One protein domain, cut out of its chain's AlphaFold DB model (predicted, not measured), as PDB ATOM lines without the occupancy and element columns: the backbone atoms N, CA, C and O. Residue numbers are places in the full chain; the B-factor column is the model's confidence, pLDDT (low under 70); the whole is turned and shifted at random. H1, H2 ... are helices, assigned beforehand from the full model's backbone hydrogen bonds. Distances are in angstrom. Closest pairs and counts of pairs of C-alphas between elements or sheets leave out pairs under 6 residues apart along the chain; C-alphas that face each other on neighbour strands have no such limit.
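Overview. This is residues 89 to 186 of the 190 residues of an uncharacterized protein of Clostridiaceae bacterium BRH_c20a (UniProt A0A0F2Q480). Two long helices, H1 and H5, lie side by side and run opposite ways; H3 slants over one side of the pair, short H2 packs on the middle of H1, and H4 sits at the end where H1 ends and H5 begins. The printed part has 98 residues with five named helices, H1 to H5 in chain order, and no named strand: all helix. It is compact, with a radius of gyration of the C-alphas of 13.6 A, yet elongated, spanning 42 by 22 by 21 A.

Arrangement. Begin with H1, residues 89 to 110. Its residues 97 to 104 alone touch H2, residues 120 to 125; the closest C-alphas, of Leu 101 and Ile 121, are 6.1 A apart, and the two form a helical hairpin. H3, residues 134 to 147, is near H1. Look next at H4, residues 155 to 165: it is close to H1 but not clearly touching, with closest C-alphas Leu 109 and Ile 162 at 7.4 A. H5, residues 168 to 183, touches H1 at a shallow tilt of 23 degrees, opposite ways; C-alphas 95 and 179 are closest, at 5.8 A. Residues 168 to 175 of H5 alone touch H3, at a steep tilt of 42 degrees; the closest C-alphas, of Val 136 and Leu 171, are 7.6 A apart. H2 and H5 are apart. In H1, H2, H3, H4 and H5 every O i to N i+4 pair is within hydrogen-bond range.

Along the chain. Find C-alpha 89 at (-15.076, 2.420, 63.911); from there H1 runs 31.4 A to C-alpha 110. H2 measures 8.7 A, H3 20.1 A and H4 14.7 A. H5 runs 22.2 A to C-alpha 183 at (-18.187, -7.331, 70.632).

Size, cuts and confidence. The C-alphas farthest apart, of Glu 89 and Asp 154, are 42.8 A apart. The printed part has no cut and no long link. Residues 112 to 116 are under pLDDT 70.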
ATOM      1  N   GLU A  89     -16.444   2.063  63.515       82.94
ATOM      2  CA  GLU A  89     -15.076   2.420  63.911       82.94
ATOM      3  C   GLU A  89     -15.047   2.961  65.346       82.94
ATOM      4  O   GLU A  89     -14.226   2.529  66.151       82.94
ATOM      5  N   SER A  90     -16.015   3.803  65.722       84.50
ATOM      6  CA  SER A  90     -16.142   4.295  67.099       84.50
ATOM      7  C   SER A  90     -16.375   3.165  68.109       84.50
ATOM      8  O   SER A  90     -15.758   3.153  69.174       84.50
ATOM      9  N   MET A  91     -17.223   2.185  67.784       84.06
ATOM     10  CA  MET A  91     -17.446   1.016  68.644       84.06
ATOM     11  C   MET A  91     -16.193   0.138  68.762       84.06
ATOM     12  O   MET A  91     -15.928  -0.415  69.828       84.06
ATOM     13  N   LYS A  92     -15.408   0.012  67.689       87.94
ATOM     14  CA  LYS A  92     -14.131  -0.714  67.694       87.94
ATOM     15  C   LYS A  92     -13.082  -0.005  68.549       87.94
ATOM     16  O   LYS A  92     -12.410  -0.658  69.343       87.94
ATOM     17  N   GLU A  93     -12.963   1.316  68.438       88.38
ATOM     18  CA  GLU A  93     -12.106   2.114  69.323       88.38
ATOM     19  C   GLU A  93     -12.506   1.941  70.789       88.38
ATOM     20  O   GLU A  93     -11.651   1.704  71.642       88.38
ATOM     21  N   GLN A  94     -13.812   1.997  71.070       88.88
ATOM     22  CA  GLN A  94     -14.348   1.774  72.406       88.88
ATOM     23  C   GLN A  94     -13.992   0.367  72.910       88.88
ATOM     24  O   GLN A  94     -13.480   0.230  74.017       88.88
ATOM     25  N   TYR A  95     -14.187  -0.679  72.098       90.12
ATOM     26  CA  TYR A  95     -13.793  -2.052  72.435       90.12
ATOM     27  C   TYR A  95     -12.300  -2.162  72.775       90.12
ATOM     28  O   TYR A  95     -11.947  -2.745  73.798       90.12
ATOM     29  N   ASN A  96     -11.429  -1.564  71.959       90.38
ATOM     30  CA  ASN A  96      -9.985  -1.574  72.195       90.38
ATOM     31  C   ASN A  96      -9.610  -0.848  73.494       90.38
ATOM     32  O   ASN A  96      -8.740  -1.322  74.221       90.38
ATOM     33  N   ALA A  97     -10.295   0.253  73.815       89.88
ATOM     34  CA  ALA A  97     -10.121   0.956  75.082       89.88
ATOM     35  C   ALA A  97     -10.503   0.067  76.278       89.88
ATOM     36  O   ALA A  97      -9.745  -0.011  77.240       89.88
ATOM     37  N   PHE A  98     -11.622  -0.669  76.195       90.81
ATOM     38  CA  PHE A  98     -11.980  -1.662  77.215       90.81
ATOM     39  C   PHE A  98     -10.921  -2.768  77.334       90.81
ATOM     40  O   PHE A  98     -10.547  -3.105  78.450       90.81
ATOM     41  N   CYS A  99     -10.410  -3.313  76.223       92.12
ATOM     42  CA  CYS A  99      -9.352  -4.333  76.250       92.12
ATOM     43  C   CYS A  99      -8.096  -3.848  76.983       92.12
ATOM     44  O   CYS A  99      -7.582  -4.553  77.847       92.12
ATOM     45  N   ALA A 100      -7.610  -2.657  76.627       91.75
ATOM     46  CA  ALA A 100      -6.402  -2.087  77.210       91.75
ATOM     47  C   ALA A 100      -6.586  -1.813  78.709       91.75
ATOM     48  O   ALA A 100      -5.743  -2.200  79.512       91.75
ATOM     49  N   LEU A 101      -7.723  -1.221  79.083       93.06
ATOM     50  CA  LEU A 101      -8.030  -0.894  80.472       93.06
ATOM     51  C   LEU A 101      -8.210  -2.150  81.333       93.06
ATOM     52  O   LEU A 101      -7.690  -2.215  82.439       93.06
ATOM     53  N   ILE A 102      -8.907  -3.172  80.825       93.69
ATOM     54  CA  ILE A 102      -9.035  -4.462  81.519       93.69
ATOM     55  C   ILE A 102      -7.652  -5.081  81.729       93.69
ATOM     56  O   ILE A 102      -7.376  -5.537  82.830       93.69
ATOM     57  N   GLY A 103      -6.782  -5.056  80.715       90.19
ATOM     58  CA  GLY A 103      -5.417  -5.567  80.839       90.19
ATOM     59  C   GLY A 103      -4.594  -4.828  81.901       90.19
ATOM     60  O   GLY A 103      -3.890  -5.470  82.674       90.19
ATOM     61  N   GLU A 104      -4.721  -3.501  81.985       90.88
ATOM     62  CA  GLU A 104      -4.067  -2.696  83.027       90.88
ATOM     63  C   GLU A 104      -4.602  -3.024  84.430       90.88
ATOM     64  O   GLU A 104      -3.828  -3.240  85.361       90.88
ATOM     65  N   LEU A 105      -5.922  -3.135  84.589       90.69
ATOM     66  CA  LEU A 105      -6.542  -3.465  85.875       90.69
ATOM     67  C   LEU A 105      -6.236  -4.905  86.314       90.69
ATOM     68  O   LEU A 105      -5.996  -5.146  87.494       90.69
ATOM     69  N   GLU A 106      -6.211  -5.862  85.385       90.94
ATOM     70  CA  GLU A 106      -5.797  -7.245  85.653       90.94
ATOM     71  C   GLU A 106      -4.318  -7.329  86.029       90.94
ATOM     72  O   GLU A 106      -3.962  -8.091  86.929       90.94
ATOM     73  N   TYR A 107      -3.468  -6.521  85.389       87.75
ATOM     74  CA  TYR A 107      -2.074  -6.384  85.787       87.75
ATOM     75  C   TYR A 107      -1.979  -5.881  87.230       87.75
ATOM     76  O   TYR A 107      -1.413  -6.588  88.061       87.75
ATOM     77  N   ASN A 108      -2.623  -4.756  87.556       85.88
ATOM     78  CA  ASN A 108      -2.627  -4.183  88.909       85.88
ATOM     79  C   ASN A 108      -3.202  -5.152  89.960       85.88
ATOM     80  O   ASN A 108      -2.743  -5.179  91.096       85.88
ATOM     81  N   LEU A 109      -4.157  -6.009  89.583       85.56
ATOM     82  CA  LEU A 109      -4.675  -7.072  90.450       85.56
ATOM     83  C   LEU A 109      -3.644  -8.191  90.711       85.56
ATOM     84  O   LEU A 109      -3.679  -8.836  91.759       85.56
ATOM     85  N   SER A 110      -2.766  -8.459  89.741       81.94
ATOM     86  CA  SER A 110      -1.788  -9.556  89.767       81.94
ATOM     87  C   SER A 110      -0.422  -9.186  90.349       81.94
ATOM     88  O   SER A 110       0.359 -10.085  90.658       81.94
ATOM     89  N   VAL A 111      -0.116  -7.893  90.484       75.44
ATOM     90  CA  VAL A 111       1.186  -7.422  90.970       75.44
ATOM     91  C   VAL A 111       1.412  -7.852  92.424       75.44
ATOM     92  O   VAL A 111       0.602  -7.600  93.316       75.44
ATOM     93  N   GLU A 112       2.566  -8.476  92.666       57.78
ATOM     94  CA  GLU A 112       3.074  -8.828  93.990       57.78
ATOM     95  C   GLU A 112       4.326  -7.985  94.285       57.78
ATOM     96  O   GLU A 112       5.406  -8.300  93.802       57.78
ATOM     97  N   GLN A 113       4.160  -6.922  95.085       52.53
ATOM     98  CA  GLN A 113       5.209  -6.060  95.667       52.53
ATOM     99  C   GLN A 113       6.101  -5.236  94.702       52.53
ATOM    100  O   GLN A 113       6.735  -5.744  93.785       52.53
ATOM    101  N   GLY A 114       6.238  -3.934  94.994       53.00
ATOM    102  CA  GLY A 114       7.313  -3.072  94.473       53.00
ATOM    103  C   GLY A 114       7.174  -2.553  93.037       53.00
ATOM    104  O   GLY A 114       8.012  -1.757  92.616       53.00
ATOM    105  N   ALA A 115       6.143  -2.956  92.291       56.00
ATOM    106  CA  ALA A 115       5.806  -2.326  91.018       56.00
ATOM    107  C   ALA A 115       4.776  -1.214  91.251       56.00
ATOM    108  O   ALA A 115       3.783  -1.419  91.951       56.00
ATOM    109  N   GLN A 116       5.031  -0.037  90.680       66.31
ATOM    110  CA  GLN A 116       4.070   1.063  90.674       66.31
ATOM    111  C   GLN A 116       2.792   0.607  89.970       66.31
ATOM    112  O   GLN A 116       2.858  -0.124  88.978       66.31
ATOM    113  N   ALA A 117       1.634   1.032  90.475       75.19
ATOM    114  CA  ALA A 117       0.376   0.771  89.793       75.19
ATOM    115  C   ALA A 117       0.445   1.367  88.382       75.19
ATOM    116  O   ALA A 117       0.756   2.547  88.204       75.19
ATOM    117  N   HIS A 118       0.166   0.553  87.368       82.88
ATOM    118  CA  HIS A 118       0.115   1.044  85.999       82.88
ATOM    119  C   HIS A 118      -1.147   1.888  85.835       82.88
ATOM    120  O   HIS A 118      -2.251   1.430  86.143       82.88
ATOM    121  N   THR A 119      -0.970   3.132  85.392       84.69
ATOM    122  CA  THR A 119      -2.074   4.079  85.172       84.69
ATOM    123  C   THR A 119      -2.016   4.763  83.809       84.69
ATOM    124  O   THR A 119      -2.827   5.646  83.533       84.69
ATOM    125  N   ASP A 120      -1.080   4.363  82.948       87.38
ATOM    126  CA  ASP A 120      -0.817   5.008  81.661       87.38
ATOM    127  C   ASP A 120      -2.042   4.935  80.739       87.38
ATOM    128  O   ASP A 120      -2.453   5.936  80.149       87.38
ATOM    129  N   ILE A 121      -2.691   3.765  80.667       90.06
ATOM    130  CA  ILE A 121      -3.878   3.567  79.831       90.06
ATOM    131  C   ILE A 121      -5.030   4.427  80.340       90.06
ATOM    132  O   ILE A 121      -5.757   5.034  79.549       90.06
ATOM    133  N   TRP A 122      -5.204   4.517  81.657       90.06
ATOM    134  CA  TRP A 122      -6.215   5.396  82.226       90.06
ATOM    135  C   TRP A 122      -5.933   6.876  81.970       90.06
ATOM    136  O   TRP A 122      -6.856   7.608  81.612       90.06
ATOM    137  N   GLN A 123      -4.682   7.325  82.086       88.06
ATOM    138  CA  GLN A 123      -4.316   8.720  81.827       88.06
ATOM    139  C   GLN A 123      -4.665   9.156  80.397       88.06
ATOM    140  O   GLN A 123      -5.148  10.277  80.204       88.06
ATOM    141  N   ASP A 124      -4.512   8.252  79.429       87.94
ATOM    142  CA  ASP A 124      -4.883   8.472  78.028       87.94
ATOM    143  C   ASP A 124      -6.405   8.433  77.794       87.94
ATOM    144  O   ASP A 124      -6.939   9.112  76.906       87.94
ATOM    145  N   LEU A 125      -7.135   7.636  78.580       88.06
ATOM    146  CA  LEU A 125      -8.571   7.398  78.400       88.06
ATOM    147  C   LEU A 125      -9.475   8.272  79.276       88.06
ATOM    148  O   LEU A 125     -10.654   8.409  78.944       88.06
ATOM    149  N   GLN A 126      -8.966   8.908  80.333       84.75
ATOM    150  CA  GLN A 126      -9.774   9.667  81.300       84.75
ATOM    151  C   GLN A 126     -10.592  10.794  80.649       84.75
ATOM    152  O   GLN A 126     -11.685  11.117  81.107       84.75
ATOM    153  N   PHE A 127     -10.111  11.370  79.542       84.75
ATOM    154  CA  PHE A 127     -10.815  12.428  78.809       84.75
ATOM    155  C   PHE A 127     -11.859  11.894  77.818       84.75
ATOM    156  O   PHE A 127     -12.627  12.667  77.242       84.75
ATOM    157  N   LYS A 128     -11.929  10.572  77.622       83.94
ATOM    158  CA  LYS A 128     -12.869   9.898  76.719       83.94
ATOM    159  C   LYS A 128     -14.118   9.416  77.462       83.94
ATOM    160  O   LYS A 128     -14.511   8.257  77.368       83.94
ATOM    161  N   TYR A 129     -14.787  10.336  78.156       72.88
ATOM    162  CA  TYR A 129     -16.003  10.080  78.943       72.88
ATOM    163  C   TYR A 129     -17.090   9.298  78.186       72.88
ATOM    164  O   TYR A 129     -17.810   8.501  78.778       72.88
ATOM    165  N   SER A 130     -17.217   9.503  76.872       78.38
ATOM    166  CA  SER A 130     -18.222   8.832  76.039       78.38
ATOM    167  C   SER A 130     -18.009   7.322  75.901       78.38
ATOM    168  O   SER A 130     -18.942   6.618  75.515       78.38
ATOM    169  N   TYR A 131     -16.813   6.813  76.207       80.44
ATOM    170  CA  TYR A 131     -16.504   5.391  76.096       80.44
ATOM    171  C   TYR A 131     -17.065   4.576  77.264       80.44
ATOM    172  O   TYR A 131     -17.290   3.375  77.107       80.44
ATOM    173  N   PHE A 132     -17.343   5.196  78.410       82.50
ATOM    174  CA  PHE A 132     -17.746   4.481  79.615       82.50
ATOM    175  C   PHE A 132     -19.147   4.907  80.072       82.50
ATOM    176  O   PHE A 132     -19.520   6.077  79.978       82.50
ATOM    177  N   PRO A 133     -19.972   3.979  80.586       85.19
ATOM    178  CA  PRO A 133     -21.161   4.357  81.338       85.19
ATOM    179  C   PRO A 133     -20.774   5.214  82.552       85.19
ATOM    180  O   PRO A 133     -19.811   4.881  83.230       85.19
ATOM    181  N   ALA A 134     -21.565   6.243  82.876       85.06
ATOM    182  CA  ALA A 134     -21.238   7.200  83.944       85.06
ATOM    183  C   ALA A 134     -20.825   6.543  85.276       85.06
ATOM    184  O   ALA A 134     -19.768   6.852  85.797       85.06
ATOM    185  N   HIS A 135     -21.595   5.564  85.764       84.94
ATOM    186  CA  HIS A 135     -21.263   4.847  87.003       84.94
ATOM    187  C   HIS A 135     -19.917   4.107  86.936       84.94
ATOM    188  O   HIS A 135     -19.149   4.162  87.881       84.94
ATOM    189  N   VAL A 136     -19.608   3.464  85.804       87.06
ATOM    190  CA  VAL A 136     -18.326   2.769  85.604       87.06
ATOM    191  C   VAL A 136     -17.180   3.775  85.557       87.06
ATOM    192  O   VAL A 136     -16.106   3.508  86.075       87.06
ATOM    193  N   TYR A 137     -17.403   4.925  84.922       88.81
ATOM    194  CA  TYR A 137     -16.417   5.997  84.862       88.81
ATOM    195  C   TYR A 137     -16.102   6.553  86.257       88.81
ATOM    196  O   TYR A 137     -14.934   6.706  86.595       88.81
ATOM    197  N   ASP A 138     -17.130   6.799  87.073       88.50
ATOM    198  CA  ASP A 138     -16.967   7.283  88.446       88.50
ATOM    199  C   ASP A 138     -16.182   6.271  89.302       88.50
ATOM    200  O   ASP A 138     -15.248   6.655  90.012       88.50
ATOM    201  N   ASP A 139     -16.499   4.976  89.177       89.50
ATOM    202  CA  ASP A 139     -15.776   3.893  89.855       89.50
ATOM    203  C   ASP A 139     -14.302   3.840  89.412       89.50
ATOM    204  O   ASP A 139     -13.403   3.723  90.245       89.50
ATOM    205  N   LEU A 140     -14.031   3.991  88.110       90.31
ATOM    206  CA  LEU A 140     -12.670   4.053  87.571       90.31
ATOM    207  C   LEU A 140     -11.902   5.256  88.126       90.31
ATOM    208  O   LEU A 140     -10.802   5.082  88.642       90.31
ATOM    209  N   CYS A 141     -12.482   6.459  88.095       90.06
ATOM    210  CA  CYS A 141     -11.867   7.649  88.688       90.06
ATOM    211  C   CYS A 141     -11.478   7.416  90.151       90.06
ATOM    212  O   CYS A 141     -10.364   7.753  90.552       90.06
ATOM    213  N   HIS A 142     -12.384   6.826  90.935       89.25
ATOM    214  CA  HIS A 142     -12.135   6.523  92.338       89.25
ATOM    215  C   HIS A 142     -10.968   5.542  92.510       89.25
ATOM    216  O   HIS A 142     -10.028   5.836  93.250       89.25
ATOM    217  N   ILE A 143     -10.967   4.423  91.782       88.69
ATOM    218  CA  ILE A 143      -9.897   3.420  91.863       88.69
ATOM    219  C   ILE A 143      -8.544   4.005  91.460       88.69
ATOM    220  O   ILE A 143      -7.571   3.862  92.196       88.69
ATOM    221  N   TYR A 144      -8.480   4.715  90.334       88.62
ATOM    222  CA  TYR A 144      -7.226   5.289  89.856       88.62
ATOM    223  C   TYR A 144      -6.705   6.413  90.756       88.62
ATOM    224  O   TYR A 144      -5.493   6.552  90.897       88.62
ATOM    225  N   SER A 145      -7.587   7.164  91.424       87.62
ATOM    226  CA  SER A 145      -7.171   8.123  92.457       87.62
ATOM    227  C   SER A 145      -6.588   7.441  93.698       87.62
ATOM    228  O   SER A 145      -5.671   7.964  94.322       87.62
ATOM    229  N   ARG A 146      -7.071   6.240  94.036       85.69
ATOM    230  CA  ARG A 146      -6.567   5.463  95.173       85.69
ATOM    231  C   ARG A 146      -5.275   4.723  94.845       85.69
ATOM    232  O   ARG A 146      -4.447   4.563  95.731       85.69
ATOM    233  N   PHE A 147      -5.043   4.337  93.590       84.56
ATOM    234  CA  PHE A 147      -3.786   3.698  93.184       84.56
ATOM    235  C   PHE A 147      -2.545   4.551  93.463       84.56
ATOM    236  O   PHE A 147      -1.536   3.991  93.878       84.56
ATOM    237  N   SER A 148      -2.619   5.878  93.324       75.81
ATOM    238  CA  SER A 148      -1.497   6.758  93.690       75.81
ATOM    239  C   SER A 148      -1.200   6.782  95.188       75.81
ATOM    240  O   SER A 148      -0.076   7.056  95.586       75.81
ATOM    241  N   GLU A 149      -2.196   6.501  96.026       78.94
ATOM    242  CA  GLU A 149      -2.039   6.460  97.484       78.94
ATOM    243  C   GLU A 149      -1.550   5.082  97.955       78.94
ATOM    244  O   GLU A 149      -1.021   4.948  99.053       78.94
ATOM    245  N   LEU A 150      -1.705   4.055  97.114       76.12
ATOM    246  CA  LEU A 150      -1.417   2.663  97.446       76.12
ATOM    247  C   LEU A 150       0.067   2.279  97.353       76.12
ATOM    248  O   LEU A 150       0.426   1.194  97.805       76.12
ATOM    249  N   GLU A 151       0.932   3.150  96.821       71.19
ATOM    250  CA  GLU A 151       2.383   2.905  96.733       71.19
ATOM    251  C   GLU A 151       3.056   2.761  98.112       71.19
ATOM    252  O   GLU A 151       4.115   2.142  98.219       71.19
ATOM    253  N   GLU A 152       2.446   3.305  99.170       72.94
ATOM    254  CA  GLU A 152       3.000   3.309 100.532       72.94
ATOM    255  C   GLU A 152       2.576   2.095 101.383       72.94
ATOM    256  O   GLU A 152       3.089   1.909 102.489       72.94
ATOM    257  N   PHE A 153       1.652   1.265 100.889       74.94
ATOM    258  CA  PHE A 153       1.050   0.165 101.647       74.94
ATOM    259  C   PHE A 153       1.858  -1.140 101.539       74.94
ATOM    260  O   PHE A 153       2.463  -1.441 100.508       74.94
ATOM    261  N   ASP A 154       1.824  -1.967 102.592       78.75
ATOM    262  CA  ASP A 154       2.356  -3.336 102.520       78.75
ATOM    263  C   ASP A 154       1.444  -4.233 101.660       78.75
ATOM    264  O   ASP A 154       0.255  -3.974 101.496       78.75
ATOM    265  N   ILE A 155       1.973  -5.335 101.124       77.19
ATOM    266  CA  ILE A 155       1.290  -6.221 100.170       77.19
ATOM    267  C   ILE A 155      -0.039  -6.779 100.693       77.19
ATOM    268  O   ILE A 155      -0.974  -7.002  99.919       77.19
ATOM    269  N   VAL A 156      -0.127  -7.015 102.004       81.19
ATOM    270  CA  VAL A 156      -1.341  -7.514 102.655       81.19
ATOM    271  C   VAL A 156      -2.411  -6.425 102.671       81.19
ATOM    272  O   VAL A 156      -3.550  -6.693 102.290       81.19
ATOM    273  N   GLU A 157      -2.038  -5.200 103.039       81.62
ATOM    274  CA  GLU A 157      -2.945  -4.052 103.073       81.62
ATOM    275  C   GLU A 157      -3.353  -3.630 101.660       81.62
ATOM    276  O   GLU A 157      -4.530  -3.399 101.404       81.62
ATOM    277  N   TYR A 158      -2.415  -3.638 100.710       81.25
ATOM    278  CA  TYR A 158      -2.676  -3.393  99.295       81.25
ATOM    279  C   TYR A 158      -3.748  -4.340  98.754       81.25
ATOM    280  O   TYR A 158      -4.748  -3.903  98.182       81.25
ATOM    281  N   ARG A 159      -3.585  -5.654  98.979       78.81
ATOM    282  CA  ARG A 159      -4.593  -6.641  98.572       78.81
ATOM    283  C   ARG A 159      -5.914  -6.405  99.291       78.81
ATOM    284  O   ARG A 159      -6.957  -6.477  98.652       78.81
ATOM    285  N   GLN A 160      -5.892  -6.094 100.581       83.56
ATOM    286  CA  GLN A 160      -7.123  -5.821 101.309       83.56
ATOM    287  C   GLN A 160      -7.881  -4.629 100.708       83.56
ATOM    288  O   GLN A 160      -9.061  -4.758 100.397       83.56
ATOM    289  N   VAL A 161      -7.202  -3.514 100.438       83.88
ATOM    290  CA  VAL A 161      -7.819  -2.334  99.819       83.88
ATOM    291  C   VAL A 161      -8.330  -2.655  98.411       83.88
ATOM    292  O   VAL A 161      -9.467  -2.323  98.081       83.88
ATOM    293  N   ILE A 162      -7.552  -3.360  97.583       83.69
ATOM    294  CA  ILE A 162      -7.965  -3.714  96.215       83.69
ATOM    295  C   ILE A 162      -9.207  -4.613  96.179       83.69
ATOM    296  O   ILE A 162     -10.088  -4.412  95.335       83.69
ATOM    297  N   PHE A 163      -9.283  -5.609  97.063       83.56
ATOM    298  CA  PHE A 163     -10.373  -6.583  97.062       83.56
ATOM    299  C   PHE A 163     -11.592  -6.116  97.867       83.56
ATOM    300  O   PHE A 163     -12.716  -6.322  97.416       83.56
ATOM    301  N   GLU A 164     -11.396  -5.495  99.030       83.31
ATOM    302  CA  GLU A 164     -12.481  -5.170  99.966       83.31
ATOM    303  C   GLU A 164     -13.002  -3.737  99.809       83.31
ATOM    304  O   GLU A 164     -14.212  -3.525  99.882       83.31
ATOM    305  N   GLU A 165     -12.126  -2.753  99.572       83.38
ATOM    306  CA  GLU A 165     -12.535  -1.344  99.461       83.38
ATOM    307  C   GLU A 165     -12.837  -0.940  98.016       83.38
ATOM    308  O   GLU A 165     -13.875  -0.346  97.730       83.38
ATOM    309  N   LEU A 166     -11.923  -1.257  97.098       84.25
ATOM    310  CA  LEU A 166     -12.011  -0.862  95.693       84.25
ATOM    311  C   LEU A 166     -12.844  -1.837  94.860       84.25
ATOM    312  O   LEU A 166     -13.313  -1.470  93.786       84.25
ATOM    313  N   ASN A 167     -13.018  -3.069  95.351       87.38
ATOM    314  CA  ASN A 167     -13.738  -4.149  94.679       87.38
ATOM    315  C   ASN A 167     -13.347  -4.290  93.193       87.38
ATOM    316  O   ASN A 167     -14.181  -4.432  92.292       87.38
ATOM    317  N   LEU A 168     -12.036  -4.225  92.937       87.38
ATOM    318  CA  LEU A 168     -11.462  -4.257  91.595       87.38
ATOM    319  C   LEU A 168     -11.910  -5.478  90.760       87.38
ATOM    320  O   LEU A 168     -12.188  -5.303  89.570       87.38
ATOM    321  N   PRO A 169     -12.044  -6.699  91.328       90.25
ATOM    322  CA  PRO A 169     -12.522  -7.855  90.570       90.25
ATOM    323  C   PRO A 169     -13.935  -7.679  90.001       90.25
ATOM    324  O   PRO A 169     -14.181  -8.052  88.848       90.25
ATOM    325  N   ASP A 170     -14.856  -7.088  90.767       91.12
ATOM    326  CA  ASP A 170     -16.217  -6.833  90.287       91.12
ATOM    327  C   ASP A 170     -16.216  -5.776  89.182       91.12
ATOM    328  O   ASP A 170     -16.907  -5.949  88.175       91.12
ATOM    329  N   LEU A 171     -15.404  -4.720  89.307       90.81
ATOM    330  CA  LEU A 171     -15.281  -3.723  88.245       90.81
ATOM    331  C   LEU A 171     -14.745  -4.351  86.952       90.81
ATOM    332  O   LEU A 171     -15.319  -4.133  85.885       90.81
ATOM    333  N   ILE A 172     -13.702  -5.183  87.033       92.44
ATOM    334  CA  ILE A 172     -13.167  -5.918  85.875       92.44
ATOM    335  C   ILE A 172     -14.262  -6.785  85.238       92.44
ATOM    336  O   ILE A 172     -14.400  -6.808  84.013       92.44
ATOM    337  N   SER A 173     -15.074  -7.467  86.048       92.62
ATOM    338  CA  SER A 173     -16.211  -8.259  85.567       92.62
ATOM    339  C   SER A 173     -17.232  -7.397  84.810       92.62
ATOM    340  O   SER A 173     -17.624  -7.727  83.687       92.62
ATOM    341  N   VAL A 174     -17.597  -6.234  85.358       91.88
ATOM    342  CA  VAL A 174     -18.505  -5.274  84.709       91.88
ATOM    343  C   VAL A 174     -17.922  -4.749  83.394       91.88
ATOM    344  O   VAL A 174     -18.638  -4.669  82.390       91.88
ATOM    345  N   LEU A 175     -16.629  -4.417  83.362       92.00
ATOM    346  CA  LEU A 175     -15.937  -3.964  82.154       92.00
ATOM    347  C   LEU A 175     -15.923  -5.050  81.073       92.00
ATOM    348  O   LEU A 175     -16.232  -4.755  79.918       92.00
ATOM    349  N   LYS A 176     -15.655  -6.311  81.437       93.06
ATOM    350  CA  LYS A 176     -15.738  -7.465  80.522       93.06
ATOM    351  C   LYS A 176     -17.147  -7.655  79.972       93.06
ATOM    352  O   LYS A 176     -17.323  -7.882  78.776       93.06
ATOM    353  N   ASP A 177     -18.168  -7.498  80.805       91.88
ATOM    354  CA  ASP A 177     -19.563  -7.550  80.369       91.88
ATOM    355  C   ASP A 177     -19.888  -6.464  79.333       91.88
ATOM    356  O   ASP A 177     -20.602  -6.714  78.355       91.88
ATOM    357  N   TRP A 178     -19.375  -5.245  79.522       88.44
ATOM    358  CA  TRP A 178     -19.517  -4.155  78.552       88.44
ATOM    359  C   TRP A 178     -18.733  -4.410  77.266       88.44
ATOM    360  O   TRP A 178     -19.302  -4.285  76.179       88.44
ATOM    361  N   GLN A 179     -17.487  -4.861  77.376       91.31
ATOM    362  CA  GLN A 179     -16.656  -5.280  76.251       91.31
ATOM    363  C   GLN A 179     -17.374  -6.341  75.395       91.31
ATOM    364  O   GLN A 179     -17.460  -6.206  74.175       91.31
ATOM    365  N   GLN A 180     -17.972  -7.361  76.019       89.88
ATOM    366  CA  GLN A 180     -18.722  -8.410  75.321       89.88
ATOM    367  C   GLN A 180     -20.002  -7.888  74.660       89.88
ATOM    368  O   GLN A 180     -20.361  -8.324  73.563       89.88
ATOM    369  N   LYS A 181     -20.703  -6.934  75.286       88.62
ATOM    370  CA  LYS A 181     -21.868  -6.276  74.668       88.62
ATOM    371  C   LYS A 181     -21.483  -5.510  73.404       88.62
ATOM    372  O   LYS A 181     -22.262  -5.536  72.454       88.62
ATOM    373  N   ILE A 182     -20.316  -4.863  73.392       85.12
ATOM    374  CA  ILE A 182     -19.783  -4.170  72.211       85.12
ATOM    375  C   ILE A 182     -19.341  -5.192  71.156       85.12
ATOM    376  O   ILE A 182     -19.753  -5.079  70.004       85.12
ATOM    377  N   LYS A 183     -18.615  -6.253  71.546       86.50
ATOM    378  CA  LYS A 183     -18.187  -7.331  70.632       86.50
ATOM    379  C   LYS A 183     -19.366  -7.941  69.867       86.50
ATOM    380  O   LYS A 183     -19.304  -8.097  68.657       86.50
ATOM    381  N   ARG A 184     -20.491  -8.205  70.541       84.56
ATOM    382  CA  ARG A 184     -21.719  -8.733  69.904       84.56
ATOM    383  C   ARG A 184     -22.329  -7.804  68.849       84.56
ATOM    384  O   ARG A 184     -23.105  -8.270  68.022       84.56
ATOM    385  N   GLN A 185     -22.028  -6.508  68.899       80.19
ATOM    386  CA  GLN A 185     -22.486  -5.518  67.919       80.19
ATOM    387  C   GLN A 185     -21.498  -5.358  66.750       80.19
ATOM    388  O   GLN A 185     -21.836  -4.719  65.756       80.19
ATOM    389  N   LEU A 186     -20.312  -5.971  66.843       80.62
ATOM    390  CA  LEU A 186     -19.235  -5.914  65.857       80.62
ATOM    391  C   LEU A 186     -18.983  -7.318  65.276       80.62
ATOM    392  O   LEU A 186     -18.106  -8.036  65.751       80.62
TER     393      LEU A 186